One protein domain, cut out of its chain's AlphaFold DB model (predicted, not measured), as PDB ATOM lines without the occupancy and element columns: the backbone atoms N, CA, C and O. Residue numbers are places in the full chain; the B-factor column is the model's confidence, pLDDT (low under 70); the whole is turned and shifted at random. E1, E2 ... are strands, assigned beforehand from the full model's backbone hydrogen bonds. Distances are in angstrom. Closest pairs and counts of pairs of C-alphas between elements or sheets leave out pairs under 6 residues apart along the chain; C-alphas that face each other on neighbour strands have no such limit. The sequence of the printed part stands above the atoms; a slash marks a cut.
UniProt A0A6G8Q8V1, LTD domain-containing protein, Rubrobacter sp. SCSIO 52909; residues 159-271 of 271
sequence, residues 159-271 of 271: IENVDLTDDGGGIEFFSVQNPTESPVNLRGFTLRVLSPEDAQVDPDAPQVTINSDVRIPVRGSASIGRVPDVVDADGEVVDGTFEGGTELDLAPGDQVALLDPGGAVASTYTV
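What this domain is: This is residues 159 to 271 of the 271 residues of the protein "LTD domain-containing protein" of Rubrobacter sp. SCSIO 52909 (UniProt A0A6G8Q8V1). With little regular structure, one mixed sheet, E1 E2 E5 E6 E4 E3 E7 E8, curls like part of a barrel: E1, E2 and E5 face E4, E3, E7 and E8, with E6 as hinge. Of 113 printed residues, 42 are in eight named strands, E1 to E8 along the chain; the class is all strand. The whole is compact, radius of gyration of the C-alphas 13.0 A, spans 36 by 30 by 21 A.

How they stand to each other: E6, residues 240 to 244, is parallel to E5, residues 221 to 225; N 225 and O 240 are within hydrogen-bond range, 2.9 A. The closest C-alphas of edge strands E1, residues 159 to 164, and E8, residues 265 to 270, are those of Ile 159 and Tyr 269, 6.2 A apart.

Where its parts are: E2, residues 171 to 177, is 17.6 A long; E3 is 190 to 193, E4 207 to 210, E7 255 to 259. C-alpha 159 is at (125.458, -99.088, 221.043), C-alpha 270 at (120.307, -99.244, 229.048).

The domain as a whole: The printed part has no cut. Links E2 to E3, E3 to E4 and E5 to E6 are long. Thirteen residues, among them 195 to 204, have pLDDT under 70.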
ATOM      1  N   ILE A 159     126.773 -98.466 221.241       89.06
ATOM      2  CA  ILE A 159     125.458 -99.088 221.043       89.06
ATOM      3  C   ILE A 159     124.422 -97.971 220.834       89.06
ATOM      4  O   ILE A 159     124.352 -97.027 221.625       89.06
ATOM      5  N   GLU A 160     123.640 -98.062 219.763       89.31
ATOM      6  CA  GLU A 160     122.566 -97.107 219.458       89.31
ATOM      7  C   GLU A 160     121.219 -97.567 220.010       89.31
ATOM      8  O   GLU A 160     120.454 -96.749 220.518       89.31
ATOM      9  N   ASN A 161     120.939 -98.867 219.920       89.81
ATOM     10  CA  ASN A 161     119.721 -99.481 220.426       89.81
ATOM     11  C   ASN A 161     119.930-100.970 220.724       89.81
ATOM     12  O   ASN A 161     120.846-101.607 220.203       89.81
ATOM     13  N   VAL A 162     119.032-101.518 221.538       91.75
ATOM     14  CA  VAL A 162     118.867-102.953 221.777       91.75
ATOM     15  C   VAL A 162     117.372-103.234 221.720       91.75
ATOM     16  O   VAL A 162     116.611-102.640 222.478       91.75
ATOM     17  N   ASP A 163     116.959-104.098 220.802       91.38
ATOM     18  CA  ASP A 163     115.567-104.494 220.612       91.38
ATOM     19  C   ASP A 163     115.363-105.922 221.129       91.38
ATOM     20  O   ASP A 163     116.184-106.816 220.887       91.38
ATOM     21  N   LEU A 164     114.295-106.128 221.898       89.81
ATOM     22  CA  LEU A 164     114.028-107.387 222.586       89.81
ATOM     23  C   LEU A 164     113.084-108.273 221.774       89.81
ATOM     24  O   LEU A 164     112.212-107.798 221.057       89.81
ATOM     25  N   THR A 165     113.206-109.588 221.943       88.12
ATOM     26  CA  THR A 165     112.265-110.551 221.358       88.12
ATOM     27  C   THR A 165     110.835-110.313 221.855       88.12
ATOM     28  O   THR A 165     110.650-109.982 223.026       88.12
ATOM     29  N   ASP A 166     109.825-110.605 221.027       82.12
ATOM     30  CA  ASP A 166     108.393-110.456 221.364       82.12
ATOM     31  C   ASP A 166     107.973-111.162 222.670       82.12
ATOM     32  O   ASP A 166     107.094-110.684 223.390       82.12
ATOM     33  N   ASP A 167     108.599-112.303 222.982       76.12
ATOM     34  CA  ASP A 167     108.338-113.082 224.200       76.12
ATOM     35  C   ASP A 167     109.013-112.484 225.459       76.12
ATOM     36  O   ASP A 167     108.744-112.934 226.576       76.12
ATOM     37  N   GLY A 168     109.844-111.448 225.295       69.62
ATOM     38  CA  GLY A 168     110.673-110.831 226.336       69.62
ATOM     39  C   GLY A 168     111.912-111.657 226.707       69.62
ATOM     40  O   GLY A 168     112.014-112.840 226.391       69.62
ATOM     41  N   GLY A 169     112.887-111.029 227.371       76.50
ATOM     42  CA  GLY A 169     114.042-111.719 227.963       76.50
ATOM     43  C   GLY A 169     115.199-112.073 227.015       76.50
ATOM     44  O   GLY A 169     116.280-112.419 227.488       76.50
ATOM     45  N   GLY A 170     115.023-111.971 225.697       87.38
ATOM     46  CA  GLY A 170     116.086-112.146 224.704       87.38
ATOM     47  C   GLY A 170     116.256-110.924 223.807       87.38
ATOM     48  O   GLY A 170     115.398-110.048 223.778       87.38
ATOM     49  N   ILE A 171     117.352-110.879 223.050       91.38
ATOM     50  CA  ILE A 171     117.609-109.821 222.057       91.38
ATOM     51  C   ILE A 171     117.162-110.310 220.681       91.38
ATOM     52  O   ILE A 171     117.526-111.414 220.269       91.38
ATOM     53  N   GLU A 172     116.402-109.486 219.962       92.19
ATOM     54  CA  GLU A 172     116.060-109.736 218.561       92.19
ATOM     55  C   GLU A 172     117.121-109.126 217.633       92.19
ATOM     56  O   GLU A 172     117.659-109.830 216.771       92.19
ATOM     57  N   PHE A 173     117.506-107.865 217.868       93.38
ATOM     58  CA  PHE A 173     118.673-107.224 217.249       93.38
ATOM     59  C   PHE A 173     119.218-106.063 218.092       93.38
ATOM     60  O   PHE A 173     118.568-105.578 219.014       93.38
ATOM     61  N   PHE A 174     120.420-105.595 217.770       94.50
ATOM     62  CA  PHE A 174     120.978-104.351 218.300       94.50
ATOM     63  C   PHE A 174     121.821-103.652 217.234       94.50
ATOM     64  O   PHE A 174     122.392-104.318 216.366       94.50
ATOM     65  N   SER A 175     121.926-102.327 217.309       94.44
ATOM     66  CA  SER A 175     122.733-101.531 216.382       94.44
ATOM     67  C   SER A 175     123.934-100.910 217.073       94.44
ATOM     68  O   SER A 175     123.880-100.473 218.226       94.44
ATOM     69  N   VAL A 176     125.042-100.866 216.340       94.94
ATOM     70  CA  VAL A 176     126.314-100.322 216.807       94.94
ATOM     71  C   VAL A 176     126.807 -99.277 215.819       94.94
ATOM     72  O   VAL A 176     126.899 -99.527 214.619       94.94
ATOM     73  N   GLN A 177     127.184 -98.118 216.340       91.94
ATOM     74  CA  GLN A 177     127.797 -97.021 215.612       91.94
ATOM     75  C   GLN A 177     129.312 -97.021 215.792       91.94
ATOM     76  O   GLN A 177     129.840 -97.226 216.886       91.94
ATOM     77  N   ASN A 178     130.020 -96.703 214.714       89.75
ATOM     78  CA  ASN A 178     131.440 -96.398 214.735       89.75
ATOM     79  C   ASN A 178     131.655 -94.880 214.586       89.75
ATOM     80  O   ASN A 178     131.639 -94.373 213.460       89.75
ATOM     81  N   PRO A 179     131.900 -94.138 215.680       80.94
ATOM     82  CA  PRO A 179     132.138 -92.697 215.613       80.94
ATOM     83  C   PRO A 179     133.544 -92.336 215.096       80.94
ATOM     84  O   PRO A 179     133.826 -91.164 214.835       80.94
ATOM     85  N   THR A 180     134.442 -93.316 214.959       79.12
ATOM     86  CA  THR A 180     135.866 -93.083 214.697       79.12
ATOM     87  C   THR A 180     136.177 -92.848 213.217       79.12
ATOM     88  O   THR A 180     135.356 -93.081 212.330       79.12
ATOM     89  N   GLU A 181     137.407 -92.404 212.938       85.38
ATOM     90  CA  GLU A 181     137.917 -92.171 211.579       85.38
ATOM     91  C   GLU A 181     138.521 -93.422 210.919       85.38
ATOM     92  O   GLU A 181     139.092 -93.337 209.830       85.38
ATOM     93  N   SER A 182     138.394 -94.590 211.553       82.50
ATOM     94  CA  SER A 182     138.835 -95.876 211.007       82.50
ATOM     95  C   SER A 182     137.692 -96.891 211.019       82.50
ATOM     96  O   SER A 182     136.872 -96.874 211.927       82.50
ATOM     97  N   PRO A 183     137.586 -97.781 210.020       88.12
ATOM     98  CA  PRO A 183     136.564 -98.822 210.036       88.12
ATOM     99  C   PRO A 183     136.827 -99.830 211.163       88.12
ATOM    100  O   PRO A 183     137.976-100.221 211.375       88.12
ATOM    101  N   VAL A 184     135.762-100.304 211.806       91.62
ATOM    102  CA  VAL A 184     135.816-101.273 212.913       91.62
ATOM    103  C   VAL A 184     135.216-102.604 212.467       91.62
ATOM    104  O   VAL A 184     134.279-102.632 211.671       91.62
ATOM    105  N   ASN A 185     135.778-103.713 212.948       93.19
ATOM    106  CA  ASN A 185     135.212-105.047 212.769       93.19
ATOM    107  C   ASN A 185     134.697-105.558 214.114       93.19
ATOM    108  O   ASN A 185     135.461-105.590 215.075       93.19
ATOM    109  N   LEU A 186     133.430-105.964 214.156       93.75
ATOM    110  CA  LEU A 186     132.770-106.441 215.369       93.75
ATOM    111  C   LEU A 186     132.886-107.951 215.598       93.75
ATOM    112  O   LEU A 186     132.366-108.470 216.583       93.75
ATOM    113  N   ARG A 187     133.551-108.696 214.713       92.19
ATOM    114  CA  ARG A 187     133.697-110.141 214.888       92.19
ATOM    115  C   ARG A 187     134.390-110.476 216.215       92.19
ATOM    116  O   ARG A 187     135.520-110.060 216.455       92.19
ATOM    117  N   GLY A 188     133.742-111.318 217.016       88.25
ATOM    118  CA  GLY A 188     134.229-111.770 218.317       88.25
ATOM    119  C   GLY A 188     133.892-110.837 219.478       88.25
ATOM    120  O   GLY A 188     134.233-111.171 220.607       88.25
ATOM    121  N   PHE A 189     133.225-109.708 219.226       92.75
ATOM    122  CA  PHE A 189     132.662-108.891 220.295       92.75
ATOM    123  C   PHE A 189     131.510-109.632 220.973       92.75
ATOM    124  O   PHE A 189     130.793-110.415 220.337       92.75
ATOM    125  N   THR A 190     131.309-109.351 222.254       90.81
ATOM    126  CA  THR A 190     130.238-109.949 223.051       90.81
ATOM    127  C   THR A 190     129.388-108.874 223.693       90.81
ATOM    128  O   THR A 190     129.930-107.981 224.330       90.81
ATOM    129  N   LEU A 191     128.067-108.967 223.574       89.56
ATOM    130  CA  LEU A 191     127.153-108.116 224.331       89.56
ATOM    131  C   LEU A 191     126.659-108.919 225.536       89.56
ATOM    132  O   LEU A 191     126.144-110.028 225.377       89.56
ATOM    133  N   ARG A 192     126.868-108.388 226.737       87.25
ATOM    134  CA  ARG A 192     126.634-109.085 228.004       87.25
ATOM    135  C   ARG A 192     125.774-108.241 228.932       87.25
ATOM    136  O   ARG A 192     125.918-107.021 228.958       87.25
ATOM    137  N   VAL A 193     124.904-108.899 229.692       83.19
ATOM    138  CA  VAL A 193     124.094-108.249 230.729       83.19
ATOM    139  C   VAL A 193     124.991-107.873 231.905       83.19
ATOM    140  O   VAL A 193     125.772-108.697 232.378       83.19
ATOM    141  N   LEU A 194     124.910-106.621 232.346       73.44
ATOM    142  CA  LEU A 194     125.588-106.168 233.553       73.44
ATOM    143  C   LEU A 194     124.761-106.547 234.775       73.44
ATOM    144  O   LEU A 194     123.531-106.545 234.730       73.44
ATOM    145  N   SER A 195     125.442-106.843 235.877       62.94
ATOM    146  CA  SER A 195     124.753-107.110 237.133       62.94
ATOM    147  C   SER A 195     123.946-105.869 237.560       62.94
ATOM    148  O   SER A 195     124.485-104.758 237.586       62.94
ATOM    149  N   PRO A 196     122.649-106.017 237.884       52.91
ATOM    150  CA  PRO A 196     121.789-104.892 238.244       52.91
ATOM    151  C   PRO A 196     122.131-104.290 239.615       52.91
ATOM    152  O   PRO A 196     121.658-103.200 239.933       52.91
ATOM    153  N   GLU A 197     122.917-104.990 240.439       47.06
ATOM    154  CA  GLU A 197     123.291-104.529 241.780       47.06
ATOM    155  C   GLU A 197     124.448-103.517 241.740       47.06
ATOM    156  O   GLU A 197     124.448-102.557 242.510       47.06
ATOM    157  N   ASP A 198     125.395-103.694 240.817       52.53
ATOM    158  CA  ASP A 198     126.706-103.032 240.837       52.53
ATOM    159  C   ASP A 198     127.263-102.656 239.446       52.53
ATOM    160  O   ASP A 198     128.367-102.110 239.336       52.53
ATOM    161  N   ALA A 199     126.503-102.923 238.376       51.22
ATOM    162  CA  ALA A 199     126.872-102.689 236.979       51.22
ATOM    163  C   ALA A 199     128.215-103.333 236.571       51.22
ATOM    164  O   ALA A 199     128.903-102.844 235.668       51.22
ATOM    165  N   GLN A 200     128.611-104.428 237.231       50.91
ATOM    166  CA  GLN A 200     129.823-105.167 236.889       50.91
ATOM    167  C   GLN A 200     129.599-106.185 235.764       50.91
ATOM    168  O   GLN A 200     128.497-106.683 235.524       50.91
ATOM    169  N   VAL A 201     130.697-106.494 235.068       58.81
ATOM    170  CA  VAL A 201     130.767-107.529 234.036       58.81
ATOM    171  C   VAL A 201     131.030-108.873 234.721       58.81
ATOM    172  O   VAL A 201     132.177-109.231 234.967       58.81
ATOM    173  N   ASP A 202     129.978-109.635 235.011       63.84
ATOM    174  CA  ASP A 202     130.115-110.996 235.545       63.84
ATOM    175  C   ASP A 202     130.582-111.960 234.423       63.84
ATOM    176  O   ASP A 202     129.949-112.015 233.363       63.84
ATOM    177  N   PRO A 203     131.702-112.699 234.577       63.97
ATOM    178  CA  PRO A 203     132.181-113.668 233.586       63.97
ATOM    179  C   PRO A 203     131.187-114.790 233.270       63.97
ATOM    180  O   PRO A 203     131.241-115.322 232.157       63.97
ATOM    181  N   ASP A 204     130.297-115.117 234.207       68.81
ATOM    182  CA  ASP A 204     129.289-116.167 234.080       68.81
ATOM    183  C   ASP A 204     127.920-115.622 233.624       68.81
ATOM    184  O   ASP A 204     126.988-116.404 233.402       68.81
ATOM    185  N   ALA A 205     127.785-114.300 233.436       72.38
ATOM    186  CA  ALA A 205     126.536-113.702 232.979       72.38
ATOM    187  C   ALA A 205     126.173-114.134 231.545       72.38
ATOM    188  O   ALA A 205     127.048-114.261 230.674       72.38
ATOM    189  N   PRO A 206     124.868-114.296 231.259       81.44
ATOM    190  CA  PRO A 206     124.382-114.539 229.910       81.44
ATOM    191  C   PRO A 206     124.889-113.487 228.911       81.44
ATOM    192  O   PRO A 206     124.917-112.285 229.185       81.44
ATOM    193  N   GLN A 207     125.274-113.945 227.719       87.19
ATOM    194  CA  GLN A 207     125.824-113.088 226.668       87.19
ATOM    195  C   GLN A 207     125.384-113.520 225.269       87.19
ATOM    196  O   GLN A 207     124.978-114.665 225.037       87.19
ATOM    197  N   VAL A 208     125.562-112.613 224.314       91.88
ATOM    198  CA  VAL A 208     125.600-112.917 222.882       91.88
ATOM    199  C   VAL A 208     126.991-112.661 222.331       91.88
ATOM    200  O   VAL A 208     127.706-111.786 222.810       91.88
ATOM    201  N   THR A 209     127.383-113.421 221.312       92.38
ATOM    202  CA  THR A 209     128.680-113.268 220.637       92.38
ATOM    203  C   THR A 209     128.468-113.014 219.154       92.38
ATOM    204  O   THR A 209     127.766-113.774 218.488       92.38
ATOM    205  N   ILE A 210     129.083-111.960 218.622       94.06
ATOM    206  CA  ILE A 210     129.004-111.612 217.203       94.06
ATOM    207  C   ILE A 210     129.958-112.519 216.422       94.06
ATOM    208  O   ILE A 210     131.177-112.343 216.447       94.06
ATOM    209  N   ASN A 211     129.408-113.489 215.697       84.62
ATOM    210  CA  ASN A 211     130.213-114.463 214.950       84.62
ATOM    211  C   ASN A 211     130.424-114.075 213.482       84.62
ATOM    212  O   ASN A 211     131.349-114.574 212.833       84.62
ATOM    213  N   SER A 212     129.586-113.179 212.963       85.31
ATOM    214  CA  SER A 212     129.685-112.642 211.608       85.31
ATOM    215  C   SER A 212     130.803-111.606 211.464       85.31
ATOM    216  O   SER A 212     131.129-110.871 212.393       85.31
ATOM    217  N   ASP A 213     131.369-111.528 210.261       90.75
ATOM    218  CA  ASP A 213     132.365-110.522 209.880       90.75
ATOM    219  C   ASP A 213     131.669-109.195 209.525       90.75
ATOM    220  O   ASP A 213     131.463-108.880 208.353       90.75
ATOM    221  N   VAL A 214     131.234-108.459 210.554       92.19
ATOM    222  CA  VAL A 214     130.507-107.186 210.408       92.19
ATOM    223  C   VAL A 214     131.495-106.036 210.471       92.19
ATOM    224  O   VAL A 214     132.090-105.759 211.515       92.19
ATOM    225  N   ARG A 215     131.663-105.350 209.342       93.25
ATOM    226  CA  ARG A 215     132.572-104.213 209.229       93.25
ATOM    227  C   ARG A 215     131.799-102.906 209.155       93.25
ATOM    228  O   ARG A 215     131.221-102.595 208.118       93.25
ATOM    229  N   ILE A 216     131.891-102.108 210.212       93.69
ATOM    230  CA  ILE A 216     131.252-100.798 210.279       93.69
ATOM    231  C   ILE A 216     132.160 -99.762 209.601       93.69
ATOM    232  O   ILE A 216     133.331 -99.617 209.986       93.69
ATOM    233  N   PRO A 217     131.669 -99.031 208.584       90.88
ATOM    234  CA  PRO A 217     132.439 -97.967 207.959       90.88
ATOM    235  C   PRO A 217     132.666 -96.791 208.922       90.88
ATOM    236  O   PRO A 217     132.091 -96.702 210.004       90.88
ATOM    237  N   VAL A 218     133.551 -95.879 208.524       86.69
ATOM    238  CA  VAL A 218     133.823 -94.632 209.255       86.69
ATOM    239  C   VAL A 218     132.540 -93.822 209.389       86.69
ATOM    240  O   VAL A 218     131.909 -93.536 208.370       86.69
ATOM    241  N   ARG A 219     132.190 -93.416 210.616       85.44
ATOM    242  CA  ARG A 219     130.954 -92.670 210.918       85.44
ATOM    243  C   ARG A 219     129.680 -93.377 210.428       85.44
ATOM    244  O   ARG A 219     128.722 -92.708 210.051       85.44
ATOM    245  N   GLY A 220     129.701 -94.707 210.371       91.38
ATOM    246  CA  GLY A 220     128.549 -95.531 210.009       91.38
ATOM    247  C   GLY A 220     127.999 -96.316 211.192       91.38
ATOM    248  O   GLY A 220     128.579 -96.306 212.280       91.38
ATOM    249  N   SER A 221     126.911 -97.030 210.938       93.69
ATOM    250  CA  SER A 221     126.289 -97.987 211.848       93.69
ATOM    251  C   SER A 221     126.180 -99.357 211.179       93.69
ATOM    252  O   SER A 221     126.368 -99.477 209.965       93.69
ATOM    253  N   ALA A 222     125.954-100.387 211.986       94.88
ATOM    254  CA  ALA A 222     125.520-101.695 211.522       94.88
ATOM    255  C   ALA A 222     124.545-102.315 212.524       94.88
ATOM    256  O   ALA A 222     124.710-102.120 213.735       94.88
ATOM    257  N   SER A 223     123.581-103.084 212.026       95.25
ATOM    258  CA  SER A 223     122.620-103.836 212.835       95.25
ATOM    259  C   SER A 223     122.995-105.323 212.893       95.25
ATOM    260  O   SER A 223     123.425-105.932 211.912       95.25
ATOM    261  N   ILE A 224     122.893-105.928 214.077       95.75
ATOM    262  CA  ILE A 224     123.264-107.324 214.324       95.75
ATOM    263  C   ILE A 224     122.068-108.033 214.946       95.75
ATOM    264  O   ILE A 224     121.644-107.703 216.053       95.75
ATOM    265  N   GLY A 225     121.528-109.019 214.232       92.94
ATOM    266  CA  GLY A 225     120.332-109.751 214.638       92.94
ATOM    267  C   GLY A 225     120.608-111.146 215.183       92.94
ATOM    268  O   GLY A 225     121.688-111.718 215.032       92.94
ATOM    269  N   ARG A 226     119.579-111.742 215.777       91.25
ATOM    270  CA  ARG A 226     119.609-113.138 216.230       91.25
ATOM    271  C   ARG A 226     119.696-114.132 215.068       91.25
ATOM    272  O   ARG A 226     120.290-115.201 215.193       91.25
ATOM    273  N   VAL A 227     119.080-113.796 213.935       90.12
ATOM    274  CA  VAL A 227     119.082-114.575 212.687       90.12
ATOM    275  C   VAL A 227     119.219-113.621 211.493       90.12
ATOM    276  O   VAL A 227     118.896-112.443 211.629       90.12
ATOM    277  N   PRO A 228     119.690-114.080 210.318       88.31
ATOM    278  CA  PRO A 228     120.015-113.173 209.213       88.31
ATOM    279  C   PRO A 228     118.792-112.546 208.533       88.31
ATOM    280  O   PRO A 228     118.969-111.657 207.716       88.31
ATOM    281  N   ASP A 229     117.577-113.011 208.834       90.19
ATOM    282  CA  ASP A 229     116.334-112.500 208.242       90.19
ATOM    283  C   ASP A 229     115.592-111.517 209.174       90.19
ATOM    284  O   ASP A 229     114.467-111.118 208.868       90.19
ATOM    285  N   VAL A 230     116.188-111.148 210.321       91.38
ATOM    286  CA  VAL A 230     115.636-110.114 211.213       91.38
ATOM    287  C   VAL A 230     115.667-108.765 210.502       91.38
ATOM    288  O   VAL A 230     116.618-108.449 209.784       91.38
ATOM    289  N   VAL A 231     114.611-107.983 210.715       92.12
ATOM    290  CA  VAL A 231     114.469-106.627 210.188       92.12
ATOM    291  C   VAL A 231     114.688-105.639 211.325       92.12
ATOM    292  O   VAL A 231     114.078-105.785 212.383       92.12
ATOM    293  N   ASP A 232     115.554-104.658 211.105       90.19
ATOM    294  CA  ASP A 232     115.870-103.625 212.083       90.19
ATOM    295  C   ASP A 232     114.819-102.498 212.132       90.19
ATOM    296  O   ASP A 232     113.786-102.518 211.451       90.19
ATOM    297  N   ALA A 233     115.083-101.493 212.971       84.81
ATOM    298  CA  ALA A 233     114.187-100.361 213.195       84.81
ATOM    299  C   ALA A 233     113.950 -99.497 211.942       84.81
ATOM    300  O   ALA A 233     112.916 -98.827 211.854       84.81
ATOM    301  N   ASP A 234     114.869 -99.524 210.974       86.94
ATOM    302  CA  ASP A 234     114.769 -98.782 209.718       86.94
ATOM    303  C   ASP A 234     114.061 -99.591 208.616       86.94
ATOM    304  O   ASP A 234     113.763 -99.072 207.534       86.94
ATOM    305  N   GLY A 235     113.697-100.844 208.905       89.12
ATOM    306  CA  GLY A 235     113.054-101.741 207.953       89.12
ATOM    307  C   GLY A 235     114.046-102.461 207.036       89.12
ATOM    308  O   GLY A 235     113.623-103.020 206.017       89.12
ATOM    309  N   GLU A 236     115.338-102.445 207.372       92.00
ATOM    310  CA  GLU A 236     116.400-103.117 206.629       92.00
ATOM    311  C   GLU A 236     116.741-104.469 207.265       92.00
ATOM    312  O   GLU A 236     116.468-104.728 208.433       92.00
ATOM    313  N   VAL A 237     117.277-105.390 206.462       94.38
ATOM    314  CA  VAL A 237     117.739-106.683 206.983       94.38
ATOM    315  C   VAL A 237     119.073-106.466 207.685       94.38
ATOM    316  O   VAL A 237     119.934-105.787 207.130       94.38
ATOM    317  N   VAL A 238     119.248-107.084 208.852       94.69
ATOM    318  CA  VAL A 238     120.462-106.937 209.664       94.69
ATOM    319  C   VAL A 238     121.757-107.244 208.896       94.69
ATOM    320  O   VAL A 238     121.829-108.188 208.104       94.69
ATOM    321  N   ASP A 239     122.816-106.482 209.173       94.75
ATOM    322  CA  ASP A 239     124.137-106.624 208.538       94.75
ATOM    323  C   ASP A 239     124.891-107.889 208.968       94.75
ATOM    324  O   ASP A 239     125.819-108.353 208.292       94.75
ATOM    325  N   GLY A 240     124.529-108.448 210.120       94.12
ATOM    326  CA  GLY A 240     125.158-109.640 210.661       94.12
ATOM    327  C   GLY A 240     124.342-110.323 211.739       94.12
ATOM    328  O   GLY A 240     123.212-109.945 212.042       94.12
ATOM    329  N   THR A 241     124.940-111.359 212.321       94.06
ATOM    330  CA  THR A 241     124.278-112.213 213.300       94.06
ATOM    331  C   THR A 241     125.138-112.503 214.518       94.06
ATOM    332  O   THR A 241     126.353-112.705 214.409       94.06
ATOM    333  N   PHE A 242     124.484-112.632 215.664       94.06
ATOM    334  CA  PHE A 242     125.090-113.149 216.885       94.06
ATOM    335  C   PHE A 242     124.598-114.564 217.219       94.06
ATOM    336  O   PHE A 242     123.569-115.021 216.730       94.06
ATOM    337  N   GLU A 243     125.338-115.256 218.080       90.44
ATOM    338  CA  GLU A 243     124.909-116.499 218.727       90.44
ATOM    339  C   GLU A 243     124.685-116.280 220.228       90.44
ATOM    340  O   GLU A 243     125.347-115.444 220.846       90.44
ATOM    341  N   GLY A 244     123.772-117.059 220.814       85.00
ATOM    342  CA  GLY A 244     123.332-116.916 222.205       85.00
ATOM    343  C   GLY A 244     122.063-116.069 222.330       85.00
ATOM    344  O   GLY A 244     121.290-115.947 221.382       85.00
ATOM    345  N   GLY A 245     121.836-115.490 223.509       72.00
ATOM    346  CA  GLY A 245     120.853-114.410 223.661       72.00
ATOM    347  C   GLY A 245     119.400-114.808 223.901       72.00
ATOM    348  O   GLY A 245     118.544-113.934 223.951       72.00
ATOM    349  N   THR A 246     119.106-116.103 224.026       70.38
ATOM    350  CA  THR A 246     117.731-116.607 224.220       70.38
ATOM    351  C   THR A 246     117.301-116.647 225.691       70.38
ATOM    352  O   THR A 246     116.114-116.735 225.970       70.38
ATOM    353  N   GLU A 247     118.257-116.584 226.621       72.62
ATOM    354  CA  GLU A 247     118.041-116.677 228.075       72.62
ATOM    355  C   GLU A 247     118.764-115.531 228.810       72.62
ATOM    356  O   GLU A 247     119.393-115.750 229.841       72.62
ATOM    357  N   LEU A 248     118.755-114.313 228.249       81.81
ATOM    358  CA  LEU A 248     119.398-113.159 228.900       81.81
ATOM    359  C   LEU A 248     118.565-112.597 230.061       81.81
ATOM    360  O   LEU A 248     119.113-111.892 230.897       81.81
ATOM    361  N   ASP A 249     117.265-112.909 230.089       82.00
ATOM    362  CA  ASP A 249     116.265-112.402 231.040       82.00
ATOM    363  C   ASP A 249     116.231-110.864 231.127       82.00
ATOM    364  O   ASP A 249     115.995-110.289 232.181       82.00
ATOM    365  N   LEU A 250     116.474-110.196 229.990       82.50
ATOM    366  CA  LEU A 250     116.492-108.736 229.889       82.50
ATOM    367  C   LEU A 250     115.106-108.110 230.076       82.50
ATOM    368  O   LEU A 250     114.139-108.468 229.391       82.50
ATOM    369  N   ALA A 251     115.060-107.092 230.929       78.81
ATOM    370  CA  ALA A 251     113.934-106.207 231.160       78.81
ATOM    371  C   ALA A 251     114.297-104.735 230.864       78.81
ATOM    372  O   ALA A 251     115.465-104.346 230.925       78.81
ATOM    373  N   PRO A 252     113.302-103.875 230.569       76.31
ATOM    374  CA  PRO A 252     113.533-102.438 230.452       76.31
ATOM    375  C   PRO A 252     114.151-101.857 231.731       76.31
ATOM    376  O   PRO A 252     113.617-102.055 232.826       76.31
ATOM    377  N   GLY A 253     115.232-101.096 231.581       70.25
ATOM    378  CA  GLY A 253     116.042-100.553 232.669       70.25
ATOM    379  C   GLY A 253     117.312-101.350 232.973       70.25
ATOM    380  O   GLY A 253     118.186-100.815 233.661       70.25
ATOM    381  N   ASP A 254     117.455-102.568 232.444       77.44
ATOM    382  CA  ASP A 254     118.689-103.342 232.577       77.44
ATOM    383  C   ASP A 254     119.818-102.722 231.752       77.44
ATOM    384  O   ASP A 254     119.598-102.086 230.715       77.44
ATOM    385  N   GLN A 255     121.054-102.913 232.206       78.62
ATOM    386  CA  GLN A 255     122.232-102.459 231.480       78.62
ATOM    387  C   GLN A 255     122.927-103.617 230.777       78.62
ATOM    388  O   GLN A 255     123.067-104.714 231.313       78.62
ATOM    389  N   VAL A 256     123.428-103.338 229.581       84.69
ATOM    390  CA  VAL A 256     124.289-104.241 228.824       84.69
ATOM    391  C   VAL A 256     125.605-103.556 228.486       84.69
ATOM    392  O   VAL A 256     125.662-102.338 228.299       84.69
ATOM    393  N   ALA A 257     126.661-104.351 228.368       84.88
ATOM    394  CA  ALA A 257     127.973-103.919 227.916       84.88
ATOM    395  C   ALA A 257     128.396-104.691 226.670       84.88
ATOM    396  O   ALA A 257     128.309-105.919 226.616       84.88
ATOM    397  N   LEU A 258     128.882-103.963 225.671       88.88
ATOM    398  CA  LEU A 258     129.557-104.512 224.508       88.88
ATOM    399  C   LEU A 258     131.044-104.612 224.833       88.88
ATOM    400  O   LEU A 258     131.692-103.593 225.052       88.88
ATOM    401  N   LEU A 259     131.570-105.830 224.856       84.75
ATOM    402  CA  LEU A 259     132.967-106.146 225.121       84.75
ATOM    403  C   LEU A 259     133.673-106.514 223.817       84.75
ATOM    404  O   LEU A 259     133.098-107.183 222.955       84.75
ATOM    405  N   ASP A 260     134.926-106.104 223.686       83.19
ATOM    406  CA  ASP A 260     135.808-106.539 222.613       83.19
ATOM    407  C   ASP A 260     136.276-107.999 222.819       83.19
ATOM    408  O   ASP A 260     136.024-108.602 223.867       83.19
ATOM    409  N   PRO A 261     136.980-108.610 221.846       79.94
ATOM    410  CA  PRO A 261     137.461-109.988 221.976       79.94
ATOM    411  C   PRO A 261     138.462-110.216 223.121       79.94
ATOM    412  O   PRO A 261     138.752-111.366 223.452       79.94
ATOM    413  N   GLY A 262     139.040-109.147 223.676       72.31
ATOM    414  CA  GLY A 262     139.900-109.176 224.857       72.31
ATOM    415  C   GLY A 262     139.123-109.155 226.176       72.31
ATOM    416  O   GLY A 262     139.734-109.376 227.218       72.31
ATOM    417  N   GLY A 263     137.802-108.948 226.134       68.00
ATOM    418  CA  GLY A 263     136.933-108.825 227.306       68.00
ATOM    419  C   GLY A 263     136.742-107.385 227.781       68.00
ATOM    420  O   GLY A 263     136.080-107.165 228.793       68.00
ATOM    421  N   ALA A 264     137.275-106.405 227.052       68.56
ATOM    422  CA  ALA A 264     137.240-105.015 227.463       68.56
ATOM    423  C   ALA A 264     135.976-104.304 226.953       68.56
ATOM    424  O   ALA A 264     135.622-104.413 225.783       68.56
ATOM    425  N   VAL A 265     135.288-103.557 227.815       72.50
ATOM    426  CA  VAL A 265     134.084-102.772 227.507       72.50
ATOM    427  C   VAL A 265     134.405-101.698 226.475       72.50
ATOM    428  O   VAL A 265     135.187-100.778 226.706       72.50
ATOM    429  N   ALA A 266     133.755-101.808 225.327       78.69
ATOM    430  CA  ALA A 266     133.756-100.817 224.267       78.69
ATOM    431  C   ALA A 266     132.582 -99.828 224.398       78.69
ATOM    432  O   ALA A 266     132.732 -98.659 224.061       78.69
ATOM    433  N   SER A 267     131.421-100.276 224.893       78.38
ATOM    434  CA  SER A 267     130.220 -99.441 225.084       78.38
ATOM    435  C   SER A 267     129.288-100.042 226.129       78.38
ATOM    436  O   SER A 267     129.231-101.261 226.265       78.38
ATOM    437  N   THR A 268     128.473 -99.213 226.780       79.69
ATOM    438  CA  THR A 268     127.323 -99.649 227.590       79.69
ATOM    439  C   THR A 268     126.014 -99.068 227.054       79.69
ATOM    440  O   THR A 268     126.031 -98.088 226.304       79.69
ATOM    441  N   TYR A 269     124.885 -99.699 227.380       82.50
ATOM    442  CA  TYR A 269     123.543 -99.271 226.974       82.50
ATOM    443  C   TYR A 269     122.497 -99.715 227.998       82.50
ATOM    444  O   TYR A 269     122.611-100.805 228.554       82.50
ATOM    445  N   THR A 270     121.477 -98.888 228.231       81.44
ATOM    446  CA  THR A 270     120.307 -99.244 229.048       81.44
ATOM    447  C   THR A 270     119.150 -99.620 228.134       81.44
ATOM    448  O   THR A 270     118.750 -98.801 227.307       81.44
ATOM    449  N   VAL A 271     118.646-100.845 228.294       81.12
ATOM    450  CA  VAL A 271     117.538-101.436 227.524       81.12
ATOM    451  C   VAL A 271     116.217-100.726 227.801       81.12
ATOM    452  O   VAL A 271     115.921-100.446 228.986       81.12
TER     453      VAL A 271